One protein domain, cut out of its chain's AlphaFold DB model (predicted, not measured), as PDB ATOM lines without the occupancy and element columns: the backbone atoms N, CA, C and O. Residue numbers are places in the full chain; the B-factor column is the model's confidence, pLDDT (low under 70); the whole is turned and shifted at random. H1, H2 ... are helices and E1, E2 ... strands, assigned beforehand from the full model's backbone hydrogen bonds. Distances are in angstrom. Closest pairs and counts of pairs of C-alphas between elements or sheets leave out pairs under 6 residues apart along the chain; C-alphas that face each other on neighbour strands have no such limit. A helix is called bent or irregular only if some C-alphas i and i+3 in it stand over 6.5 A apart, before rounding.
ATOM      1  N   LEU A 435     -53.821 -17.215  39.662       86.88
ATOM      2  CA  LEU A 435     -53.331 -17.598  38.332       86.88
ATOM      3  C   LEU A 435     -53.797 -16.645  37.227       86.88
ATOM      4  O   LEU A 435     -53.014 -16.337  36.332       86.88
ATOM      5  N   ILE A 436     -55.056 -16.199  37.264       87.25
ATOM      6  CA  ILE A 436     -55.586 -15.228  36.296       87.25
ATOM      7  C   ILE A 436     -54.840 -13.897  36.426       87.25
ATOM      8  O   ILE A 436     -54.414 -13.346  35.414       87.25
ATOM      9  N   GLU A 437     -54.629 -13.418  37.650       86.50
ATOM     10  CA  GLU A 437     -53.874 -12.188  37.910       86.50
ATOM     11  C   GLU A 437     -52.426 -12.298  37.416       86.50
ATOM     12  O   GLU A 437     -51.943 -11.421  36.700       86.50
ATOM     13  N   TRP A 438     -51.737 -13.403  37.720       87.44
ATOM     14  CA  TRP A 438     -50.375 -13.655  37.242       87.44
ATOM     15  C   TRP A 438     -50.307 -13.686  35.716       87.44
ATOM     16  O   TRP A 438     -49.423 -13.066  35.130       87.44
ATOM     17  N   LYS A 439     -51.271 -14.332  35.049       85.19
ATOM     18  CA  LYS A 439     -51.367 -14.321  33.583       85.19
ATOM     19  C   LYS A 439     -51.539 -12.917  33.018       85.19
ATOM     20  O   LYS A 439     -50.885 -12.589  32.038       85.19
ATOM     21  N   GLN A 440     -52.394 -12.096  33.623       86.94
ATOM     22  CA  GLN A 440     -52.611 -10.713  33.187       86.94
ATOM     23  C   GLN A 440     -51.357  -9.847  33.363       86.94
ATOM     24  O   GLN A 440     -51.087  -8.993  32.526       86.94
ATOM     25  N   LYS A 441     -50.566 -10.096  34.415       86.44
ATOM     26  CA  LYS A 441     -49.265  -9.448  34.646       86.44
ATOM     27  C   LYS A 441     -48.144  -9.989  33.740       86.44
ATOM     28  O   LYS A 441     -47.050  -9.427  33.747       86.44
ATOM     29  N   THR A 442     -48.379 -11.072  32.996       87.25
ATOM     30  CA  THR A 442     -47.348 -11.724  32.179       87.25
ATOM     31  C   THR A 442     -47.317 -11.155  30.771       87.25
ATOM     32  O   THR A 442     -48.278 -11.273  30.012       87.25
ATOM     33  N   ILE A 443     -46.171 -10.605  30.388       85.94
ATOM     34  CA  ILE A 443     -45.896 -10.115  29.039       85.94
ATOM     35  C   ILE A 443     -45.285 -11.266  28.237       85.94
ATOM     36  O   ILE A 443     -44.350 -11.918  28.697       85.94
ATOM     37  N   THR A 444     -45.821 -11.535  27.047       83.12
ATOM     38  CA  THR A 444     -45.313 -12.584  26.146       83.12
ATOM     39  C   THR A 444     -44.819 -11.948  24.854       83.12
ATOM     40  O   THR A 444     -45.574 -11.221  24.212       83.12
ATOM     41  N   ILE A 445     -43.565 -12.218  24.488       79.75
ATOM     42  CA  ILE A 445     -42.929 -11.779  23.242       79.75
ATOM     43  C   ILE A 445     -42.295 -13.024  22.613       79.75
ATOM     44  O   ILE A 445     -41.399 -13.623  23.206       79.75
ATOM     45  N   ASP A 446     -42.792 -13.438  21.447       80.50
ATOM     46  CA  ASP A 446     -42.446 -14.708  20.797       80.50
ATOM     47  C   ASP A 446     -42.608 -15.919  21.740       80.50
ATOM     48  O   ASP A 446     -43.720 -16.246  22.157       80.50
ATOM     49  N   THR A 447     -41.506 -16.591  22.086       77.62
ATOM     50  CA  THR A 447     -41.439 -17.730  23.023       77.62
ATOM     51  C   THR A 447     -41.028 -17.335  24.438       77.62
ATOM     52  O   THR A 447     -40.957 -18.190  25.328       77.62
ATOM     53  N   CYS A 448     -40.720 -16.055  24.647       82.06
ATOM     54  CA  CYS A 448     -40.258 -15.514  25.911       82.06
ATOM     55  C   CYS A 448     -41.445 -14.955  26.700       82.06
ATOM     56  O   CYS A 448     -42.197 -14.097  26.227       82.06
ATOM     57  N   HIS A 449     -41.592 -15.417  27.935       87.19
ATOM     58  CA  HIS A 449     -42.619 -14.959  28.860       87.19
ATOM     59  C   HIS A 449     -41.966 -14.270  30.053       87.19
ATOM     60  O   HIS A 449     -40.999 -14.777  30.622       87.19
ATOM     61  N   GLN A 450     -42.507 -13.122  30.450       87.88
ATOM     62  CA  GLN A 450     -41.942 -12.279  31.498       87.88
ATOM     63  C   GLN A 450     -43.021 -11.875  32.493       87.88
ATOM     64  O   GLN A 450     -44.056 -11.337  32.107       87.88
ATOM     65  N   ILE A 451     -42.772 -12.108  33.778       87.19
ATOM     66  CA  ILE A 451     -43.651 -11.682  34.866       87.19
ATOM     67  C   ILE A 451     -42.832 -10.918  35.901       87.19
ATOM     68  O   ILE A 451     -41.770 -11.369  36.341       87.19
ATOM     69  N   LYS A 452     -43.331  -9.749  36.302       85.19
ATOM     70  CA  LYS A 452     -42.750  -9.005  37.417       85.19
ATOM     71  C   LYS A 452     -43.175  -9.681  38.715       85.19
ATOM     72  O   LYS A 452     -44.366  -9.749  39.010       85.19
ATOM     73  N   ILE A 453     -42.207 -10.186  39.469       80.31
ATOM     74  CA  ILE A 453     -42.452 -10.770  40.783       80.31
ATOM     75  C   ILE A 453     -42.516  -9.638  41.798       80.31
ATOM     76  O   ILE A 453     -41.557  -8.881  41.947       80.31
ATOM     77  N   ASP A 454     -43.636  -9.545  42.508       71.19
ATOM     78  CA  ASP A 454     -43.730  -8.665  43.661       71.19
ATOM     79  C   ASP A 454     -43.007  -9.307  44.854       71.19
ATOM     80  O   ASP A 454     -43.271 -10.455  45.223       71.19
ATOM     81  N   THR A 455     -42.068  -8.577  45.456       66.25
ATOM     82  CA  THR A 455     -41.333  -9.032  46.641       66.25
ATOM     83  C   THR A 455     -42.211  -9.127  47.884       66.25
ATOM     84  O   THR A 455     -41.772  -9.716  48.862       66.25
ATOM     85  N   GLU A 456     -43.432  -8.593  47.875       64.31
ATOM     86  CA  GLU A 456     -44.406  -8.799  48.956       64.31
ATOM     87  C   GLU A 456     -45.149 -10.150  48.829       64.31
ATOM     88  O   GLU A 456     -45.681 -10.667  49.811       64.31
ATOM     89  N   GLU A 457     -45.092 -10.808  47.662       66.31
ATOM     90  CA  GLU A 457     -45.745 -12.099  47.379       66.31
ATOM     91  C   GLU A 457     -44.821 -13.331  47.610       66.31
ATOM     92  O   GLU A 457     -45.083 -14.418  47.086       66.31
ATOM     93  N   VAL A 458     -43.731 -13.230  48.398       66.19
ATOM     94  CA  VAL A 458     -42.736 -14.331  48.566       66.19
ATOM     95  C   VAL A 458     -43.365 -15.648  49.035       66.19
ATOM     96  O   VAL A 458     -42.924 -16.736  48.651       66.19
ATOM     97  N   SER A 459     -44.417 -15.577  49.850       70.31
ATOM     98  CA  SER A 459     -45.153 -16.759  50.306       70.31
ATOM     99  C   SER A 459     -45.779 -17.525  49.131       70.31
ATOM    100  O   SER A 459     -45.635 -18.749  49.070       70.31
ATOM    101  N   CYS A 460     -46.349 -16.828  48.142       73.62
ATOM    102  CA  CYS A 460     -46.903 -17.411  46.916       73.62
ATOM    103  C   CYS A 460     -45.822 -18.042  46.029       73.62
ATOM    104  O   CYS A 460     -46.061 -19.077  45.403       73.62
ATOM    105  N   LEU A 461     -44.599 -17.496  46.028       77.31
ATOM    106  CA  LEU A 461     -43.471 -18.075  45.285       77.31
ATOM    107  C   LEU A 461     -43.103 -19.473  45.784       77.31
ATOM    108  O   LEU A 461     -42.611 -20.280  45.001       77.31
ATOM    109  N   SER A 462     -43.372 -19.776  47.057       80.94
ATOM    110  CA  SER A 462     -43.118 -21.092  47.657       80.94
ATOM    111  C   SER A 462     -44.183 -22.149  47.319       80.94
ATOM    112  O   SER A 462     -43.992 -23.344  47.574       80.94
ATOM    113  N   CYS A 463     -45.294 -21.746  46.694       85.25
ATOM    114  CA  CYS A 463     -46.404 -22.629  46.361       85.25
ATOM    115  C   CYS A 463     -46.116 -23.445  45.090       85.25
ATOM    116  O   CYS A 463     -46.408 -23.030  43.970       85.25
ATOM    117  N   GLN A 464     -45.615 -24.672  45.260       86.75
ATOM    118  CA  GLN A 464     -45.351 -25.604  44.149       86.75
ATOM    119  C   GLN A 464     -46.577 -25.850  43.261       86.75
ATOM    120  O   GLN A 464     -46.453 -25.935  42.042       86.75
ATOM    121  N   SER A 465     -47.765 -25.958  43.861       83.38
ATOM    122  CA  SER A 465     -49.020 -26.168  43.132       83.38
ATOM    123  C   SER A 465     -49.423 -24.969  42.276       83.38
ATOM    124  O   SER A 465     -50.060 -25.161  41.242       83.38
ATOM    125  N   LEU A 466     -49.064 -23.750  42.691       86.81
ATOM    126  CA  LEU A 466     -49.339 -22.530  41.935       86.81
ATOM    127  C   LEU A 466     -48.436 -22.465  40.702       86.81
ATOM    128  O   LEU A 466     -48.938 -22.333  39.593       86.81
ATOM    129  N   TRP A 467     -47.130 -22.694  40.873       88.12
ATOM    130  CA  TRP A 467     -46.178 -22.753  39.760       88.12
ATOM    131  C   TRP A 467     -46.469 -23.879  38.773       88.12
ATOM    132  O   TRP A 467     -46.412 -23.661  37.566       88.12
ATOM    133  N   PHE A 468     -46.826 -25.068  39.268       87.25
ATOM    134  CA  PHE A 468     -47.259 -26.169  38.408       87.25
ATOM    135  C   PHE A 468     -48.429 -25.734  37.517       87.25
ATOM    136  O   PHE A 468     -48.362 -25.874  36.299       87.25
ATOM    137  N   ALA A 469     -49.476 -25.161  38.117       84.31
ATOM    138  CA  ALA A 469     -50.650 -24.710  37.380       84.31
ATOM    139  C   ALA A 469     -50.334 -23.546  36.426       84.31
ATOM    140  O   ALA A 469     -50.858 -23.517  35.314       84.31
ATOM    141  N   TYR A 470     -49.445 -22.631  36.820       88.25
ATOM    142  CA  TYR A 470     -48.985 -21.526  35.985       88.25
ATOM    143  C   TYR A 470     -48.297 -22.033  34.712       88.25
ATOM    144  O   TYR A 470     -48.734 -21.685  33.620       88.25
ATOM    145  N   PHE A 471     -47.321 -22.941  34.806       88.12
ATOM    146  CA  PHE A 471     -46.655 -23.499  33.621       88.12
ATOM    147  C   PHE A 471     -47.592 -24.334  32.738       88.12
ATOM    148  O   PHE A 471     -47.598 -24.168  31.518       88.12
ATOM    149  N   VAL A 472     -48.452 -25.170  33.334       84.94
ATOM    150  CA  VAL A 472     -49.450 -25.956  32.580       84.94
ATOM    151  C   VAL A 472     -50.363 -25.047  31.762       84.94
ATOM    152  O   VAL A 472     -50.765 -25.393  30.653       84.94
ATOM    153  N   SER A 473     -50.651 -23.852  32.270       85.44
ATOM    154  CA  SER A 473     -51.488 -22.873  31.589       85.44
ATOM    155  C   SER A 473     -50.867 -22.274  30.313       85.44
ATOM    156  O   SER A 473     -51.598 -21.649  29.542       85.44
ATOM    157  N   TYR A 474     -49.567 -22.508  30.097       83.88
ATOM    158  CA  TYR A 474     -48.797 -22.239  28.877       83.88
ATOM    159  C   TYR A 474     -48.398 -23.540  28.150       83.88
ATOM    160  O   TYR A 474     -47.455 -23.557  27.369       83.88
ATOM    161  N   ASN A 475     -49.103 -24.650  28.405       81.38
ATOM    162  CA  ASN A 475     -48.820 -25.987  27.864       81.38
ATOM    163  C   ASN A 475     -47.443 -26.561  28.246       81.38
ATOM    164  O   ASN A 475     -46.914 -27.432  27.556       81.38
ATOM    165  N   ILE A 476     -46.881 -26.125  29.375       83.31
ATOM    166  CA  ILE A 476     -45.603 -26.619  29.884       83.31
ATOM    167  C   ILE A 476     -45.832 -27.610  31.026       83.31
ATOM    168  O   ILE A 476     -46.312 -27.261  32.104       83.31
ATOM    169  N   TYR A 477     -45.422 -28.859  30.804       83.94
ATOM    170  CA  TYR A 477     -45.581 -29.955  31.761       83.94
ATOM    171  C   TYR A 477     -44.231 -30.337  32.378       83.94
ATOM    172  O   TYR A 477     -43.464 -31.125  31.826       83.94
ATOM    173  N   LEU A 478     -43.930 -29.776  33.550       84.19
ATOM    174  CA  LEU A 478     -42.691 -30.058  34.280       84.19
ATOM    175  C   LEU A 478     -42.855 -31.222  35.264       84.19
ATOM    176  O   LEU A 478     -43.907 -31.427  35.873       84.19
ATOM    177  N   LYS A 479     -41.764 -31.963  35.492       85.44
ATOM    178  CA  LYS A 479     -41.713 -32.999  36.536       85.44
ATOM    179  C   LYS A 479     -41.822 -32.360  37.927       85.44
ATOM    180  O   LYS A 479     -41.232 -31.311  38.179       85.44
ATOM    181  N   LYS A 480     -42.471 -33.052  38.877       82.06
ATOM    182  CA  LYS A 480     -42.638 -32.587  40.274       82.06
ATOM    183  C   LYS A 480     -41.314 -32.168  40.929       82.06
ATOM    184  O   LYS A 480     -41.249 -31.100  41.528       82.06
ATOM    185  N   LYS A 481     -40.251 -32.968  40.762       85.00
ATOM    186  CA  LYS A 481     -38.906 -32.646  41.279       85.00
ATOM    187  C   LYS A 481     -38.328 -31.364  40.662       85.00
ATOM    188  O   LYS A 481     -37.735 -30.570  41.382       85.00
ATOM    189  N   SER A 482     -38.542 -31.133  39.363       88.56
ATOM    190  CA  SER A 482     -38.089 -29.906  38.690       88.56
ATOM    191  C   SER A 482     -38.762 -28.669  39.280       88.56
ATOM    192  O   SER A 482     -38.075 -27.712  39.619       88.56
ATOM    193  N   ILE A 483     -40.083 -28.711  39.485       88.31
ATOM    194  CA  ILE A 483     -40.819 -27.596  40.105       88.31
ATOM    195  C   ILE A 483     -40.386 -27.379  41.552       88.31
ATOM    196  O   ILE A 483     -40.196 -26.242  41.966       88.31
ATOM    197  N   GLN A 484     -40.175 -28.450  42.319       88.25
ATOM    198  CA  GLN A 484     -39.670 -28.356  43.692       88.25
ATOM    199  C   GLN A 484     -38.326 -27.629  43.769       88.25
ATOM    200  O   GLN A 484     -38.152 -26.738  44.602       88.25
ATOM    201  N   HIS A 485     -37.386 -27.994  42.895       90.00
ATOM    202  CA  HIS A 485     -36.075 -27.353  42.837       90.00
ATOM    203  C   HIS A 485     -36.180 -25.899  42.374       90.00
ATOM    204  O   HIS A 485     -35.585 -25.029  43.006       90.00
ATOM    205  N   PHE A 486     -36.971 -25.634  41.331       90.94
ATOM    206  CA  PHE A 486     -37.218 -24.285  40.823       90.94
ATOM    207  C   PHE A 486     -37.777 -23.367  41.912       90.94
ATOM    208  O   PHE A 486     -37.195 -22.327  42.185       90.94
ATOM    209  N   VAL A 487     -38.841 -23.788  42.598       90.44
ATOM    210  CA  VAL A 487     -39.491 -23.017  43.665       90.44
ATOM    211  C   VAL A 487     -38.529 -22.698  44.809       90.44
ATOM    212  O   VAL A 487     -38.460 -21.558  45.267       90.44
ATOM    213  N   LYS A 488     -37.751 -23.692  45.257       88.94
ATOM    214  CA  LYS A 488     -36.764 -23.501  46.329       88.94
ATOM    215  C   LYS A 488     -35.664 -22.521  45.910       88.94
ATOM    216  O   LYS A 488     -35.271 -21.673  46.708       88.94
ATOM    217  N   ALA A 489     -35.173 -22.642  44.677       89.25
ATOM    218  CA  ALA A 489     -34.116 -21.790  44.151       89.25
ATOM    219  C   ALA A 489     -34.611 -20.357  43.907       89.25
ATOM    220  O   ALA A 489     -33.958 -19.413  44.343       89.25
ATOM    221  N   LEU A 490     -35.786 -20.192  43.293       88.88
ATOM    222  CA  LEU A 490     -36.405 -18.894  43.038       88.88
ATOM    223  C   LEU A 490     -36.618 -18.124  44.340       88.88
ATOM    224  O   LEU A 490     -36.190 -16.979  44.434       88.88
ATOM    225  N   LYS A 491     -37.195 -18.771  45.363       87.12
ATOM    226  CA  LYS A 491     -37.382 -18.162  46.685       87.12
ATOM    227  C   LYS A 491     -36.067 -17.598  47.233       87.12
ATOM    228  O   LYS A 491     -36.012 -16.430  47.597       87.12
ATOM    229  N   GLY A 492     -35.000 -18.400  47.227       86.94
ATOM    230  CA  GLY A 492     -33.705 -17.972  47.758       86.94
ATOM    231  C   GLY A 492     -33.066 -16.818  46.979       86.94
ATOM    232  O   GLY A 492     -32.431 -15.957  47.579       86.94
ATOM    233  N   VAL A 493     -33.232 -16.784  45.655       88.38
ATOM    234  CA  VAL A 493     -32.686 -15.722  44.795       88.38
ATOM    235  C   VAL A 493     -33.475 -14.413  44.957       88.38
ATOM    236  O   VAL A 493     -32.866 -13.344  45.016       88.38
ATOM    237  N   VAL A 494     -34.804 -14.492  45.090       86.00
ATOM    238  CA  VAL A 494     -35.677 -13.332  45.341       86.00
ATOM    239  C   VAL A 494     -35.406 -12.736  46.725       86.00
ATOM    240  O   VAL A 494     -35.194 -11.529  46.826       86.00
ATOM    241  N   GLU A 495     -35.317 -13.564  47.773       85.88
ATOM    242  CA  GLU A 495     -35.008 -13.118  49.146       85.88
ATOM    243  C   GLU A 495     -33.632 -12.447  49.244       85.88
ATOM    244  O   GLU A 495     -33.483 -11.417  49.900       85.88
ATOM    245  N   LYS A 496     -32.623 -12.999  48.559       87.06
ATOM    246  CA  LYS A 496     -31.261 -12.444  48.542       87.06
ATOM    247  C   LYS A 496     -31.082 -11.287  47.556       87.06
ATOM    248  O   LYS A 496     -30.003 -10.704  47.523       87.06
ATOM    249  N   LYS A 497     -32.101 -10.968  46.748       84.56
ATOM    250  CA  LYS A 497     -32.040  -9.984  45.652       84.56
ATOM    251  C   LYS A 497     -30.836 -10.205  44.723       84.56
ATOM    252  O   LYS A 497     -30.181  -9.256  44.301       84.56
ATOM    253  N   THR A 498     -30.539 -11.461  44.392       89.94
ATOM    254  CA  THR A 498     -29.434 -11.825  43.488       89.94
ATOM    255  C   THR A 498     -29.944 -12.197  42.099       89.94
ATOM    256  O   THR A 498     -31.128 -12.451  41.910       89.94
ATOM    257  N   PHE A 499     -29.057 -12.253  41.106       90.56
ATOM    258  CA  PHE A 499     -29.379 -12.878  39.822       90.56
ATOM    259  C   PHE A 499     -29.496 -14.399  39.987       90.56
ATOM    260  O   PHE A 499     -28.754 -14.999  40.768       90.56
ATOM    261  N   GLY A 500     -30.409 -15.031  39.251       89.44
ATOM    262  CA  GLY A 500     -30.550 -16.487  39.254       89.44
ATOM    263  C   GLY A 500     -30.967 -17.023  37.896       89.44
ATOM    264  O   GLY A 500     -31.857 -16.471  37.258       89.44
ATOM    265  N   ARG A 501     -30.340 -18.121  37.470       90.19
ATOM    266  CA  ARG A 501     -30.717 -18.884  36.277       90.19
ATOM    267  C   ARG A 501     -31.110 -20.297  36.689       90.19
ATOM    268  O   ARG A 501     -30.381 -20.955  37.428       90.19
ATOM    269  N   PHE A 502     -32.246 -20.769  36.192       89.00
ATOM    270  CA  PHE A 502     -32.859 -22.038  36.565       89.00
ATOM    271  C   PHE A 502     -33.097 -22.880  35.315       89.00
ATOM    272  O   PHE A 502     -33.738 -22.426  34.373       89.00
ATOM    273  N   ILE A 503     -32.615 -24.121  35.308       85.69
ATOM    274  CA  ILE A 503     -32.865 -25.074  34.220       85.69
ATOM    275  C   ILE A 503     -33.918 -26.065  34.713       85.69
ATOM    276  O   ILE A 503     -33.682 -26.804  35.669       85.69
ATOM    277  N   MET A 504     -35.097 -26.059  34.090       83.75
ATOM    278  CA  MET A 504     -36.241 -26.875  34.520       83.75
ATOM    279  C   MET A 504     -36.395 -28.150  33.678       83.75
ATOM    280  O   MET A 504     -36.838 -29.185  34.193       83.75
ATOM    281  N   SER A 505     -35.993 -28.091  32.406       82.62
ATOM    282  CA  SER A 505     -35.910 -29.217  31.467       82.62
ATOM    283  C   SER A 505     -34.828 -28.949  30.403       82.62
ATOM    284  O   SER A 505     -34.165 -27.916  30.452       82.62
ATOM    285  N   LYS A 506     -34.648 -29.862  29.432       77.44
ATOM    286  CA  LYS A 506     -33.738 -29.642  28.288       77.44
ATOM    287  C   LYS A 506     -34.128 -28.435  27.424       77.44
ATOM    288  O   LYS A 506     -33.267 -27.880  26.759       77.44
ATOM    289  N   GLU A 507     -35.402 -28.057  27.440       78.69
ATOM    290  CA  GLU A 507     -35.989 -27.056  26.539       78.69
ATOM    291  C   GLU A 507     -36.495 -25.818  27.288       78.69
ATOM    292  O   GLU A 507     -36.997 -24.892  26.666       78.69
ATOM    293  N   ILE A 508     -36.422 -25.811  28.624       83.06
ATOM    294  CA  ILE A 508     -37.041 -24.772  29.449       83.06
ATOM    295  C   ILE A 508     -36.045 -24.289  30.495       83.06
ATOM    296  O   ILE A 508     -35.605 -25.047  31.374       83.06
ATOM    297  N   SER A 509     -35.762 -22.991  30.441       87.50
ATOM    298  CA  SER A 509     -34.984 -22.282  31.448       87.50
ATOM    299  C   SER A 509     -35.662 -20.977  31.849       87.50
ATOM    300  O   SER A 509     -36.460 -20.428  31.092       87.50
ATOM    301  N   ALA A 510     -35.369 -20.516  33.060       89.12
ATOM    302  CA  ALA A 510     -35.868 -19.265  33.605       89.12
ATOM    303  C   ALA A 510     -34.719 -18.427  34.178       89.12
ATOM    304  O   ALA A 510     -33.765 -18.980  34.728       89.12
ATOM    305  N   THR A 511     -34.817 -17.107  34.094       90.69
ATOM    306  CA  THR A 511     -33.865 -16.139  34.643       90.69
ATOM    307  C   THR A 511     -34.591 -15.099  35.483       90.69
ATOM    308  O   THR A 511     -35.618 -14.561  35.082       90.69
ATOM    309  N   TYR A 512     -34.061 -14.812  36.667       90.31
ATOM    310  CA  TYR A 512     -34.554 -13.753  37.539       90.31
ATOM    311  C   TYR A 512     -33.561 -12.592  37.581       90.31
ATOM    312  O   TYR A 512     -32.380 -12.781  37.890       90.31
ATOM    313  N   HIS A 513     -34.061 -11.391  37.293       88.94
ATOM    314  CA  HIS A 513     -33.303 -10.147  37.262       88.94
ATOM    315  C   HIS A 513     -33.634  -9.306  38.506       88.94
ATOM    316  O   HIS A 513     -34.738  -8.766  38.599       88.94
ATOM    317  N   PRO A 514     -32.703  -9.151  39.464       85.00
ATOM    318  CA  PRO A 514     -33.006  -8.552  40.765       85.00
ATOM    319  C   PRO A 514     -33.280  -7.047  40.703       85.00
ATOM    320  O   PRO A 514     -34.006  -6.531  41.545       85.00
ATOM    321  N   THR A 515     -32.724  -6.339  39.716       83.12
ATOM    322  CA  THR A 515     -32.891  -4.887  39.553       83.12
ATOM    323  C   THR A 515     -34.289  -4.507  39.071       83.12
ATOM    324  O   THR A 515     -34.828  -3.492  39.497       83.12
ATOM    325  N   SER A 516     -34.888  -5.325  38.205       83.12
ATOM    326  CA  SER A 516     -36.238  -5.112  37.671       83.12
ATOM    327  C   SER A 516     -37.315  -5.935  38.390       83.12
ATOM    328  O   SER A 516     -38.503  -5.661  38.219       83.12
ATOM    329  N   GLY A 517     -36.916  -6.947  39.169       83.69
ATOM    330  CA  GLY A 517     -37.821  -7.945  39.748       83.69
ATOM    331  C   GLY A 517     -38.447  -8.869  38.697       83.69
ATOM    332  O   GLY A 517     -39.450  -9.526  38.970       83.69
ATOM    333  N   MET A 518     -37.903  -8.899  37.477       86.69
ATOM    334  CA  MET A 518     -38.464  -9.681  36.378       86.69
ATOM    335  C   MET A 518     -38.000 -11.130  36.438       86.69
ATOM    336  O   MET A 518     -36.799 -11.407  36.443       86.69
ATOM    337  N   LEU A 519     -38.961 -12.052  36.410       88.69
ATOM    338  CA  LEU A 519     -38.734 -13.447  36.067       88.69
ATOM    339  C   LEU A 519     -39.071 -13.650  34.591       88.69
ATOM    340  O   LEU A 519     -40.203 -13.418  34.170       88.69
ATOM    341  N   GLN A 520     -38.096 -14.124  33.832       88.94
ATOM    342  CA  GLN A 520     -38.226 -14.445  32.417       88.94
ATOM    343  C   GLN A 520     -38.049 -15.947  32.228       88.94
ATOM    344  O   GLN A 520     -37.266 -16.571  32.942       88.94
ATOM    345  N   TRP A 521     -38.771 -16.545  31.292       88.12
ATOM    346  CA  TRP A 521     -38.561 -17.934  30.902       88.12
ATOM    347  C   TRP A 521     -38.936 -18.156  29.443       88.12
ATOM    348  O   TRP A 521     -39.777 -17.453  28.887       88.12
ATOM    349  N   GLU A 522     -38.298 -19.151  28.836       79.00
ATOM    350  CA  GLU A 522     -38.515 -19.540  27.442       79.00
ATOM    351  C   GLU A 522     -39.144 -20.933  27.387       79.00
ATOM    352  O   GLU A 522     -38.730 -21.842  28.117       79.00
ATOM    353  N   GLY A 523     -40.175 -21.083  26.553       65.06
ATOM    354  CA  GLY A 523     -40.884 -22.342  26.336       65.06
ATOM    355  C   GLY A 523     -40.908 -22.746  24.858       65.06
ATOM    356  O   GLY A 523     -40.836 -21.884  23.983       65.06
TER     357      GLY A 523
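AT A GLANCE: This is residues 435 to 523 of the 532 residues of the protein "tRNA(Ile)-2-lysyl-cytidine synthase" of viral metagenome (UniProt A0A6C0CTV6). Picture a twisted sheet of five strands with the long helix H4 packed on one face, over the E3 side and running along the strands. H2 and H3 pack on H4, and the small helix H1 sits near the E1 and E2 side, where it reaches H3. The 89 printed residues hold four named helices and five named strands, in the order H1 E1 E2 H2 H3 H4 E3 E4 E5; the sheet's order is E1 E2 E5 E4 E3, antiparallel throughout. The class is mixed, helices and strands. The whole is compact, with a radius of gyration of the C-alphas of 11.8 A and spans of 29 by 27 by 22 A.

HOW THE PARTS SIT: Begin at the sheet's edge strand E1, residues 442 to 445, which forms a hairpin with E2, residues 448 to 452; N 443 and O 450 are 2.8 A apart. Next comes E5, residues 518 to 522, with N 449 and O 521 2.9 A apart. E4, residues 509 to 513, follows, with N 511 and O 520 at 2.8 A, then the other edge strand E3, residues 500 to 503, with N 502 and O 510 at 2.8 A. E3, E4 and E5 form a meander, each strand the antiparallel neighbour of the one before. H4, residues 480 to 495, is on one face, giving two layers, helix and sheet; its height over the sheet is 9.6 A. It lies over E3, along the strands at 1 degrees on the local plane; their closest C-alphas, of Val 493 and Gly 500, are 6.0 A apart. H2, residues 455 to 461, touches H4 at a shallow tilt of 18 degrees, opposite ways, closest at C-alphas 461 and 491, 6.2 A. H3, residues 464 to 472, touches residues 483 to 487 of H4, closest at C-alphas 464 and 484, 6.3 A; their tilt of 72 degrees is only just about perpendicular. H1, residues 435 to 440, only grazes the sheet and touches H3 at C-alphas 435 and 470, the closest, 6.3 A. Helix packing is mostly crossed, only just, with 1 of 3 touching pairs at a shallow tilt. Every O i to N i+4 pair is within hydrogen-bond range in H1, H3 and H4; in H2 it is 1 of 3, beside 2 of 4 O i to N i+3 pairs.

IN THESE COORDINATES: Find C-alpha 435 at (-53.331, -17.598, 38.332), where H1 begins. H4 runs 22.7 A from C-alpha 480 at (-42.638, -32.587, 40.274), and H3 12.3 A. H2 is irregular: C-alphas 456 and 459 are 8.1 A apart. E2, E4 and E5 measure 13.5, 13.6 and 13.3 A; E5 ends at C-alpha 522, (-38.515, -19.540, 27.442).

THE WHOLE: The two farthest C-alphas, of Glu 456 and Lys 506, are 31.2 A apart. The printed part has no cut and no long link; H3 to H4 is short, the others tight. The model's pLDDT is under 70 at residues 455 to 458 and 523.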